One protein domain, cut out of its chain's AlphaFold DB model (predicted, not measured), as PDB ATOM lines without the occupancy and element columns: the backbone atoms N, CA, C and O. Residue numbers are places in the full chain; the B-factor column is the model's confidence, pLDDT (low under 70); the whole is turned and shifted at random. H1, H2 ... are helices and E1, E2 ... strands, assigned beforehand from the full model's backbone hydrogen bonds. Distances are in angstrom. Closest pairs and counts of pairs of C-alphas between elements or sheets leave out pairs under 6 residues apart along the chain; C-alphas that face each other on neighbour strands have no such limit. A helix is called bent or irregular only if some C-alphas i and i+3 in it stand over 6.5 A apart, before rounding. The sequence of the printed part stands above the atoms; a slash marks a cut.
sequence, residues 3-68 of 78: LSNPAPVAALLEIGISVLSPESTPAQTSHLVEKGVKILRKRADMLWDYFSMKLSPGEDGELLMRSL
ATOM      1  N   LEU A   3       4.713  28.361  16.410       92.62
ATOM      2  CA  LEU A   3       5.158  27.442  17.454       92.62
ATOM      3  C   LEU A   3       4.897  25.999  17.010       92.62
ATOM      4  O   LEU A   3       3.814  25.698  16.511       92.62
ATOM      5  N   SER A   4       5.872  25.110  17.213       93.00
ATOM      6  CA  SER A   4       5.712  23.672  16.950       93.00
ATOM      7  C   SER A   4       4.623  23.055  17.826       93.00
ATOM      8  O   SER A   4       3.845  22.237  17.350       93.00
ATOM      9  N   ASN A   5       4.534  23.513  19.077       93.69
ATOM     10  CA  ASN A   5       3.499  23.140  20.029       93.69
ATOM     11  C   ASN A   5       2.732  24.402  20.447       93.69
ATOM     12  O   ASN A   5       3.300  25.250  21.142       93.69
ATOM     13  N   PRO A   6       1.468  24.567  20.022       95.75
ATOM     14  CA  PRO A   6       0.606  25.612  20.553       95.75
ATOM     15  C   PRO A   6       0.503  25.519  22.078       95.75
ATOM     16  O   PRO A   6       0.297  24.437  22.621       95.75
ATOM     17  N   ALA A   7       0.636  26.650  22.764       96.38
ATOM     18  CA  ALA A   7       0.666  26.687  24.223       96.38
ATOM     19  C   ALA A   7      -0.644  27.260  24.791       96.38
ATOM     20  O   ALA A   7      -1.080  28.322  24.329       96.38
ATOM     21  N   PRO A   8      -1.265  26.627  25.803       97.69
ATOM     22  CA  PRO A   8      -2.427  27.190  26.481       97.69
ATOM     23  C   PRO A   8      -2.095  28.529  27.138       97.69
ATOM     24  O   PRO A   8      -1.225  28.619  28.004       97.69
ATOM     25  N   VAL A   9      -2.815  29.585  26.754       97.94
ATOM     26  CA  VAL A   9      -2.585  30.941  27.282       97.94
ATOM     27  C   VAL A   9      -2.806  30.990  28.792       97.94
ATOM     28  O   VAL A   9      -2.077  31.692  29.483       97.94
ATOM     29  N   ALA A  10      -3.774  30.231  29.310       97.75
ATOM     30  CA  ALA A  10      -4.029  30.149  30.745       97.75
ATOM     31  C   ALA A  10      -2.799  29.638  31.513       97.75
ATOM     32  O   ALA A  10      -2.343  30.310  32.432       97.75
ATOM     33  N   ALA A  11      -2.196  28.534  31.061       97.25
ATOM     34  CA  ALA A  11      -0.995  27.971  31.678       97.25
ATOM     35  C   ALA A  11       0.202  28.934  31.605       97.25
ATOM     36  O   ALA A  11       0.934  29.099  32.577       97.25
ATOM     37  N   LEU A  12       0.384  29.631  30.474       96.94
ATOM     38  CA  LEU A  12       1.432  30.650  30.343       96.94
ATOM     39  C   LEU A  12       1.237  31.810  31.333       96.94
ATOM     40  O   LEU A  12       2.209  32.306  31.905       96.94
ATOM     41  N   LEU A  13      -0.009  32.242  31.543       97.50
ATOM     42  CA  LEU A  13      -0.337  33.285  32.512       97.50
ATOM     43  C   LEU A  13      -0.117  32.810  33.949       97.50
ATOM     44  O   LEU A  13       0.435  33.568  34.737       97.50
ATOM     45  N   GLU A  14      -0.495  31.575  34.286       97.12
ATOM     46  CA  GLU A  14      -0.238  30.981  35.606       97.12
ATOM     47  C   GLU A  14       1.255  30.962  35.931       97.12
ATOM     48  O   GLU A  14       1.660  31.443  36.991       97.12
ATOM     49  N   ILE A  15       2.085  30.495  34.989       96.38
ATOM     50  CA  ILE A  15       3.546  30.514  35.123       96.38
ATOM     51  C   ILE A  15       4.030  31.953  35.344       96.38
ATOM     52  O   ILE A  15       4.730  32.219  36.320       96.38
ATOM     53  N   GLY A  16       3.617  32.896  34.494       95.12
ATOM     54  CA  GLY A  16       4.016  34.301  34.614       95.12
ATOM     55  C   GLY A  16       3.619  34.934  35.952       95.12
ATOM     56  O   GLY A  16       4.426  35.627  36.567       95.12
ATOM     57  N   ILE A  17       2.405  34.664  36.437       95.94
ATOM     58  CA  ILE A  17       1.917  35.164  37.729       95.94
ATOM     59  C   ILE A  17       2.710  34.542  38.878       95.94
ATOM     60  O   ILE A  17       3.108  35.270  39.782       95.94
ATOM     61  N   SER A  18       3.003  33.237  38.831       94.38
ATOM     62  CA  SER A  18       3.793  32.574  39.879       94.38
ATOM     63  C   SER A  18       5.196  33.174  40.030       94.38
ATOM     64  O   SER A  18       5.707  33.276  41.142       94.38
ATOM     65  N   VAL A  19       5.792  33.634  38.925       94.81
ATOM     66  CA  VAL A  19       7.113  34.273  38.923       94.81
ATOM     67  C   VAL A  19       7.030  35.728  39.393       94.81
ATOM     68  O   VAL A  19       7.869  36.174  40.171       94.81
ATOM     69  N   LEU A  20       6.032  36.483  38.926       94.44
ATOM     70  CA  LEU A  20       5.904  37.920  39.205       94.44
ATOM     71  C   LEU A  20       5.251  38.230  40.557       94.44
ATOM     72  O   LEU A  20       5.373  39.341  41.070       94.44
ATOM     73  N   SER A  21       4.484  37.299  41.107       93.31
ATOM     74  CA  SER A  21       3.704  37.483  42.330       93.31
ATOM     75  C   SER A  21       3.612  36.156  43.093       93.31
ATOM     76  O   SER A  21       2.521  35.592  43.204       93.31
ATOM     77  N   PRO A  22       4.742  35.655  43.629       90.38
ATOM     78  CA  PRO A  22       4.820  34.340  44.275       90.38
ATOM     79  C   PRO A  22       3.918  34.211  45.511       90.38
ATOM     80  O   PRO A  22       3.461  33.120  45.825       90.38
ATOM     81  N   GLU A  23       3.593  35.329  46.163       94.75
ATOM     82  CA  GLU A  23       2.695  35.385  47.328       94.75
ATOM     83  C   GLU A  23       1.198  35.332  46.957       94.75
ATOM     84  O   GLU A  23       0.331  35.432  47.826       94.75
ATOM     85  N   SER A  24       0.862  35.234  45.665       92.69
ATOM     86  CA  SER A  24      -0.534  35.203  45.217       92.69
ATOM     87  C   SER A  24      -1.227  33.937  45.700       92.69
ATOM     88  O   SER A  24      -0.768  32.818  45.473       92.69
ATOM     89  N   THR A  25      -2.401  34.103  46.302       95.56
ATOM     90  CA  THR A  25      -3.250  32.959  46.643       95.56
ATOM     91  C   THR A  25      -3.777  32.280  45.370       95.56
ATOM     92  O   THR A  25      -3.974  32.957  44.356       95.56
ATOM     93  N   PRO A  26      -4.115  30.977  45.411       94.19
ATOM     94  CA  PRO A  26      -4.685  30.281  44.256       94.19
ATOM     95  C   PRO A  26      -5.909  30.990  43.659       94.19
ATOM     96  O   PRO A  26      -6.009  31.134  42.445       94.19
ATOM     97  N   ALA A  27      -6.799  31.519  44.504       95.38
ATOM     98  CA  ALA A  27      -7.987  32.249  44.061       95.38
ATOM     99  C   ALA A  27      -7.647  33.557  43.320       95.38
ATOM    100  O   ALA A  27      -8.286  33.892  42.322       95.38
ATOM    101  N   GLN A  28      -6.628  34.292  43.782       95.94
ATOM    102  CA  GLN A  28      -6.144  35.495  43.094       95.94
ATOM    103  C   GLN A  28      -5.526  35.141  41.741       95.94
ATOM    104  O   GLN A  28      -5.838  35.795  40.744       95.94
ATOM    105  N   THR A  29      -4.709  34.086  41.690       96.19
ATOM    106  CA  THR A  29      -4.105  33.595  40.448       96.19
ATOM    107  C   THR A  29      -5.180  33.209  39.438       96.19
ATOM    108  O   THR A  29      -5.173  33.740  38.330       96.19
ATOM    109  N   SER A  30      -6.166  32.391  39.822       96.88
ATOM    110  CA  SER A  30      -7.272  32.010  38.932       96.88
ATOM    111  C   SER A  30      -8.033  33.227  38.401       96.88
ATOM    112  O   SER A  30      -8.276  33.327  37.198       96.88
ATOM    113  N   HIS A  31      -8.336  34.207  39.259       97.31
ATOM    114  CA  HIS A  31      -9.020  35.430  38.835       97.31
ATOM    115  C   HIS A  31      -8.205  36.248  37.816       97.31
ATOM    116  O   HIS A  31      -8.747  36.757  36.828       97.31
ATOM    117  N   LEU A  32      -6.893  36.378  38.035       96.81
ATOM    118  CA  LEU A  32      -5.992  37.083  37.121       96.81
ATOM    119  C   LEU A  32      -5.847  36.352  35.783       96.81
ATOM    120  O   LEU A  32      -5.863  37.003  34.736       96.81
ATOM    121  N   VAL A  33      -5.763  35.021  35.806       98.00
ATOM    122  CA  VAL A  33      -5.691  34.178  34.606       98.00
ATOM    123  C   VAL A  33      -6.960  34.327  33.773       98.00
ATOM    124  O   VAL A  33      -6.870  34.656  32.591       98.00
ATOM    125  N   GLU A  34      -8.143  34.188  34.375       97.88
ATOM    126  CA  GLU A  34      -9.424  34.368  33.676       97.88
ATOM    127  C   GLU A  34      -9.532  35.756  33.035       97.88
ATOM    128  O   GLU A  34      -9.891  35.900  31.856       97.88
ATOM    129  N   LYS A  35      -9.176  36.799  33.795       98.06
ATOM    130  CA  LYS A  35      -9.161  38.178  33.302       98.06
ATOM    131  C   LYS A  35      -8.180  38.341  32.138       98.06
ATOM    132  O   LYS A  35      -8.539  38.954  31.130       98.06
ATOM    133  N   GLY A  36      -6.977  37.783  32.257       97.75
ATOM    134  CA  GLY A  36      -5.936  37.816  31.232       97.75
ATOM    135  C   GLY A  36      -6.370  37.124  29.942       97.75
ATOM    136  O   GLY A  36      -6.331  37.739  28.876       97.75
ATOM    137  N   VAL A  37      -6.893  35.897  30.033       98.25
ATOM    138  CA  VAL A  37      -7.423  35.141  28.886       98.25
ATOM    139  C   VAL A  37      -8.536  35.922  28.189       98.25
ATOM    140  O   VAL A  37      -8.541  36.026  26.960       98.25
ATOM    141  N   LYS A  38      -9.462  36.525  28.945       98.19
ATOM    142  CA  LYS A  38     -10.556  37.329  28.380       98.19
ATOM    143  C   LYS A  38     -10.046  38.558  27.627       98.19
ATOM    144  O   LYS A  38     -10.567  38.869  26.555       98.19
ATOM    145  N   ILE A  39      -9.055  39.264  28.171       98.31
ATOM    146  CA  ILE A  39      -8.443  40.428  27.513       98.31
ATOM    147  C   ILE A  39      -7.728  39.993  26.235       98.31
ATOM    148  O   ILE A  39      -7.978  40.566  25.177       98.31
ATOM    149  N   LEU A  40      -6.891  38.961  26.318       98.19
ATOM    150  CA  LEU A  40      -6.114  38.462  25.188       98.19
ATOM    151  C   LEU A  40      -7.014  37.937  24.064       98.19
ATOM    152  O   LEU A  40      -6.778  38.255  22.903       98.19
ATOM    153  N   ARG A  41      -8.115  37.251  24.396       97.88
ATOM    154  CA  ARG A  41      -9.125  36.829  23.413       97.88
ATOM    155  C   ARG A  41      -9.740  38.020  22.677       97.88
ATOM    156  O   ARG A  41      -9.855  37.987  21.461       97.88
ATOM    157  N   LYS A  42     -10.095  39.095  23.391       98.25
ATOM    158  CA  LYS A  42     -10.660  40.321  22.790       98.25
ATOM    159  C   LYS A  42      -9.672  41.094  21.918       98.25
ATOM    160  O   LYS A  42     -10.095  41.936  21.133       98.25
ATOM    161  N   ARG A  43      -8.368  40.895  22.115       98.19
ATOM    162  CA  ARG A  43      -7.302  41.605  21.396       98.19
ATOM    163  C   ARG A  43      -6.581  40.721  20.376       98.19
ATOM    164  O   ARG A  43      -5.627  41.195  19.777       98.19
ATOM    165  N   ALA A  44      -7.033  39.482  20.177       97.94
ATOM    166  CA  ALA A  44      -6.360  38.487  19.349       97.94
ATOM    167  C   ALA A  44      -6.102  38.978  17.916       97.94
ATOM    168  O   ALA A  44      -4.971  38.881  17.453       97.94
ATOM    169  N   ASP A  45      -7.107  39.575  17.269       97.88
ATOM    170  CA  ASP A  45      -6.975  40.083  15.896       97.88
ATOM    171  C   ASP A  45      -5.915  41.189  15.816       97.88
ATOM    172  O   ASP A  45      -4.982  41.118  15.028       97.88
ATOM    173  N   MET A  46      -5.968  42.155  16.737       98.44
ATOM    174  CA  MET A  46      -4.991  43.245  16.809       98.44
ATOM    175  C   MET A  46      -3.559  42.746  17.097       98.44
ATOM    176  O   MET A  46      -2.590  43.258  16.536       98.44
ATOM    177  N   LEU A  47      -3.417  41.744  17.969       98.19
ATOM    178  CA  LEU A  47      -2.134  41.109  18.282       98.19
ATOM    179  C   LEU A  47      -1.561  40.355  17.080       98.19
ATOM    180  O   LEU A  47      -0.345  40.356  16.865       98.19
ATOM    181  N   TRP A  48      -2.425  39.745  16.278       97.62
ATOM    182  CA  TRP A  48      -2.022  39.118  15.035       97.62
ATOM    183  C   TRP A  48      -1.576  40.163  14.009       97.62
ATOM    184  O   TRP A  48      -0.443  40.090  13.531       97.62
ATOM    185  N   ASP A  49      -2.416  41.163  13.752       97.75
ATOM    186  CA  ASP A  49      -2.218  42.142  12.682       97.75
ATOM    187  C   ASP A  49      -0.967  43.000  12.888       97.75
ATOM    188  O   ASP A  49      -0.203  43.222  11.948       97.75
ATOM    189  N   TYR A  50      -0.720  43.464  14.118       97.56
ATOM    190  CA  TYR A  50       0.389  44.389  14.386       97.56
ATOM    191  C   TYR A  50       1.612  43.734  15.012       97.56
ATOM    192  O   TYR A  50       2.721  44.240  14.849       97.56
ATOM    193  N   PHE A  51       1.442  42.618  15.720       97.06
ATOM    194  CA  PHE A  51       2.527  42.005  16.489       97.06
ATOM    195  C   PHE A  51       2.855  40.581  16.039       97.06
ATOM    196  O   PHE A  51       3.723  39.947  16.632       97.06
ATOM    197  N   SER A  52       2.197  40.056  14.995       96.38
ATOM    198  CA  SER A  52       2.388  38.672  14.525       96.38
ATOM    199  C   SER A  52       2.216  37.620  15.636       96.38
ATOM    200  O   SER A  52       2.779  36.517  15.569       96.38
ATOM    201  N   MET A  53       1.441  37.954  16.671       97.81
ATOM    202  CA  MET A  53       1.118  37.088  17.801       97.81
ATOM    203  C   MET A  53      -0.250  36.459  17.573       97.81
ATOM    204  O   MET A  53      -1.286  37.088  17.781       97.81
ATOM    205  N   LYS A  54      -0.268  35.202  17.133       97.94
ATOM    206  CA  LYS A  54      -1.504  34.489  16.826       97.94
ATOM    207  C   LYS A  54      -2.041  33.817  18.078       97.94
ATOM    208  O   LYS A  54      -1.455  32.851  18.572       97.94
ATOM    209  N   LEU A  55      -3.201  34.290  18.516       98.19
ATOM    210  CA  LEU A  55      -4.031  33.665  19.537       98.19
ATOM    211  C   LEU A  55      -5.294  33.126  18.875       98.19
ATOM    212  O   LEU A  55      -5.949  33.841  18.125       98.19
ATOM    213  N   SER A  56      -5.651  31.872  19.126       97.06
ATOM    214  CA  SER A  56      -6.891  31.303  18.573       97.06
ATOM    215  C   SER A  56      -7.389  30.135  19.417       97.06
ATOM    216  O   SER A  56      -6.577  29.533  20.123       97.06
ATOM    217  N   PRO A  57      -8.693  29.816  19.372       96.75
ATOM    218  CA  PRO A  57      -9.233  28.664  20.082       96.75
ATOM    219  C   PRO A  57      -8.557  27.338  19.681       96.75
ATOM    220  O   PRO A  57      -8.132  27.163  18.530       96.75
ATOM    221  N   GLY A  58      -8.426  26.437  20.651       94.38
ATOM    222  CA  GLY A  58      -8.157  25.014  20.466       94.38
ATOM    223  C   GLY A  58      -9.434  24.217  20.213       94.38
ATOM    224  O   GLY A  58     -10.498  24.798  19.986       94.38
ATOM    225  N   GLU A  59      -9.311  22.890  20.224       92.69
ATOM    226  CA  GLU A  59     -10.435  21.972  19.986       92.69
ATOM    227  C   GLU A  59     -11.468  22.036  21.121       92.69
ATOM    228  O   GLU A  59     -12.668  22.040  20.851       92.69
ATOM    229  N   ASP A  60     -11.013  22.232  22.361       92.19
ATOM    230  CA  ASP A  60     -11.861  22.327  23.555       92.19
ATOM    231  C   ASP A  60     -12.272  23.782  23.878       92.19
ATOM    232  O   ASP A  60     -12.861  24.082  24.920       92.19
ATOM    233  N   GLY A  61     -11.987  24.724  22.971       92.44
ATOM    234  CA  GLY A  61     -12.340  26.143  23.100       92.44
ATOM    235  C   GLY A  61     -11.397  26.971  23.986       92.44
ATOM    236  O   GLY A  61     -11.595  28.191  24.141       92.44
ATOM    237  N   GLU A  62     -10.349  26.358  24.529       95.94
ATOM    238  CA  GLU A  62      -9.261  27.011  25.244       95.94
ATOM    239  C   GLU A  62      -8.477  27.950  24.316       95.94
ATOM    240  O   GLU A  62      -8.372  27.732  23.112       95.94
ATOM    241  N   LEU A  63      -7.950  29.059  24.843       98.00
ATOM    242  CA  LEU A  63      -7.185  29.999  24.020       98.00
ATOM    243  C   LEU A  63      -5.733  29.519  23.907       98.00
ATOM    244  O   LEU A  63      -5.044  29.417  24.923       98.00
ATOM    245  N   LEU A  64      -5.259  29.291  22.682       98.31
ATOM    246  CA  LEU A  64      -3.902  28.829  22.398       98.31
ATOM    247  C   LEU A  64      -3.044  29.936  21.776       98.31
ATOM    248  O   LEU A  64      -3.471  30.622  20.841       98.31
ATOM    249  N   MET A  65      -1.805  30.055  22.251       97.88
ATOM    250  CA  MET A  65      -0.726  30.792  21.601       97.88
ATOM    251  C   MET A  65      -0.143  29.925  20.488       97.88
ATOM    252  O   MET A  65       0.366  28.839  20.751       97.88
ATOM    253  N   ARG A  66      -0.213  30.396  19.242       97.31
ATOM    254  CA  ARG A  66       0.245  29.650  18.058       97.31
ATOM    255  C   ARG A  66       1.443  30.279  17.369       97.31
ATOM    256  O   ARG A  66       2.134  29.596  16.617       97.31
ATOM    257  N   SER A  67       1.687  31.567  17.577       96.44
ATOM    258  CA  SER A  67       2.833  32.238  16.975       96.44
ATOM    259  C   SER A  67       3.367  33.359  17.842       96.44
ATOM    260  O   SER A  67       2.629  33.993  18.591       96.44
ATOM    261  N   LEU A  68       4.654  33.627  17.657       95.00
ATOM    262  CA  LEU A  68       5.349  34.794  18.180       95.00
ATOM    263  C   LEU A  68       5.998  35.562  17.018       95.00
ATOM    264  O   LEU A  68       6.332  34.948  15.990       95.00
TER     265      LEU A  68
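This is residues 3 to 68 of the 78 residues of the protein "Mlh1_C domain-containing protein" of Dibothriocephalus latus (UniProt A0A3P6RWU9). One long, kinked helix, H2, makes the long axis of this domain, and a small three-stranded sheet is packed on the part of it that holds residues 37 to 51. A shorter helix, H1, leads away from the sheet and crosses H2 steeply on the same face of the sheet, whose other face is bare. The printed part has 66 residues, with two named helices and three named strands in the order E1, H1, H2, E2, E3; the sheet's order is E1, E3, E2, antiparallel throughout, and the class is mixed, helices and strands. The whole is compact, with a radius of gyration of the C-alphas of 12.3 A, yet only just elongated, spanning 35 by 23 by 18 A.

Start at edge strand E1, residues 3 to 8, and look across to inner strand E3, residues 63 to 67: they are antiparallel at 155 degrees, with N 65 and O 7 within hydrogen-bond range at 2.8 A. On the other side of E3 find edge strand E2, residues 55 to 57, antiparallel at 137 degrees, with N 64 and O 56 2.9 A apart; E2 and E3 form a hairpin. H1, residues 9 to 20, and H2, residues 26 to 51, are on the same face of this sheet, two layers, one of helices and one of strands. H1 has a height over the sheet of 9.5 A and lies over none of its strands; its closest C-alphas to E3 are those of Val 9 and Leu 64, 5.5 A apart. H2, at a height of 9.9 A, lies over E2 and runs slantwise to the strands, at 54 degrees to E2 on the local plane; the closest C-alphas of H2 and E2 are those of Ala 44 and Leu 55, 5.4 A apart. With its residues 29 to 37 alone H2 touches H1, at a steep tilt of 62 degrees, opposite ways; the C-alphas of Leu 13 and Val 33 come closest, at 5.8 A. E1, H1 H2 and E2 make a split strand-helix-strand unit, two strands that run the same way with E3 between them, and its crossover is right-handed. Every O i to N i+4 pair is within hydrogen-bond range in H1, and 20 of 22 are in H2.

Find C-alpha 3 at (5.158, 27.442, 17.454), where E1 begins. H1 follows at once and is 16.2 A long. From C-alpha 26 at (-4.685, 30.281, 44.256), H2 runs 31.0 A to C-alpha 51; it is irregular, with C-alphas 42 and 45 7.8 A apart, and has a kink of 63 degrees near residue 45. E2 is 7.2 A long, and E3 runs 12.5 A to C-alpha 67 at (2.833, 32.238, 16.975).

The C-alphas of Glu 23 and Asp 49 are the two farthest apart, at 35.6 A. The printed part has no cut, and its four links between elements are tight. The mean pLDDT of the printed part is 96.4, and no printed residue is under 70.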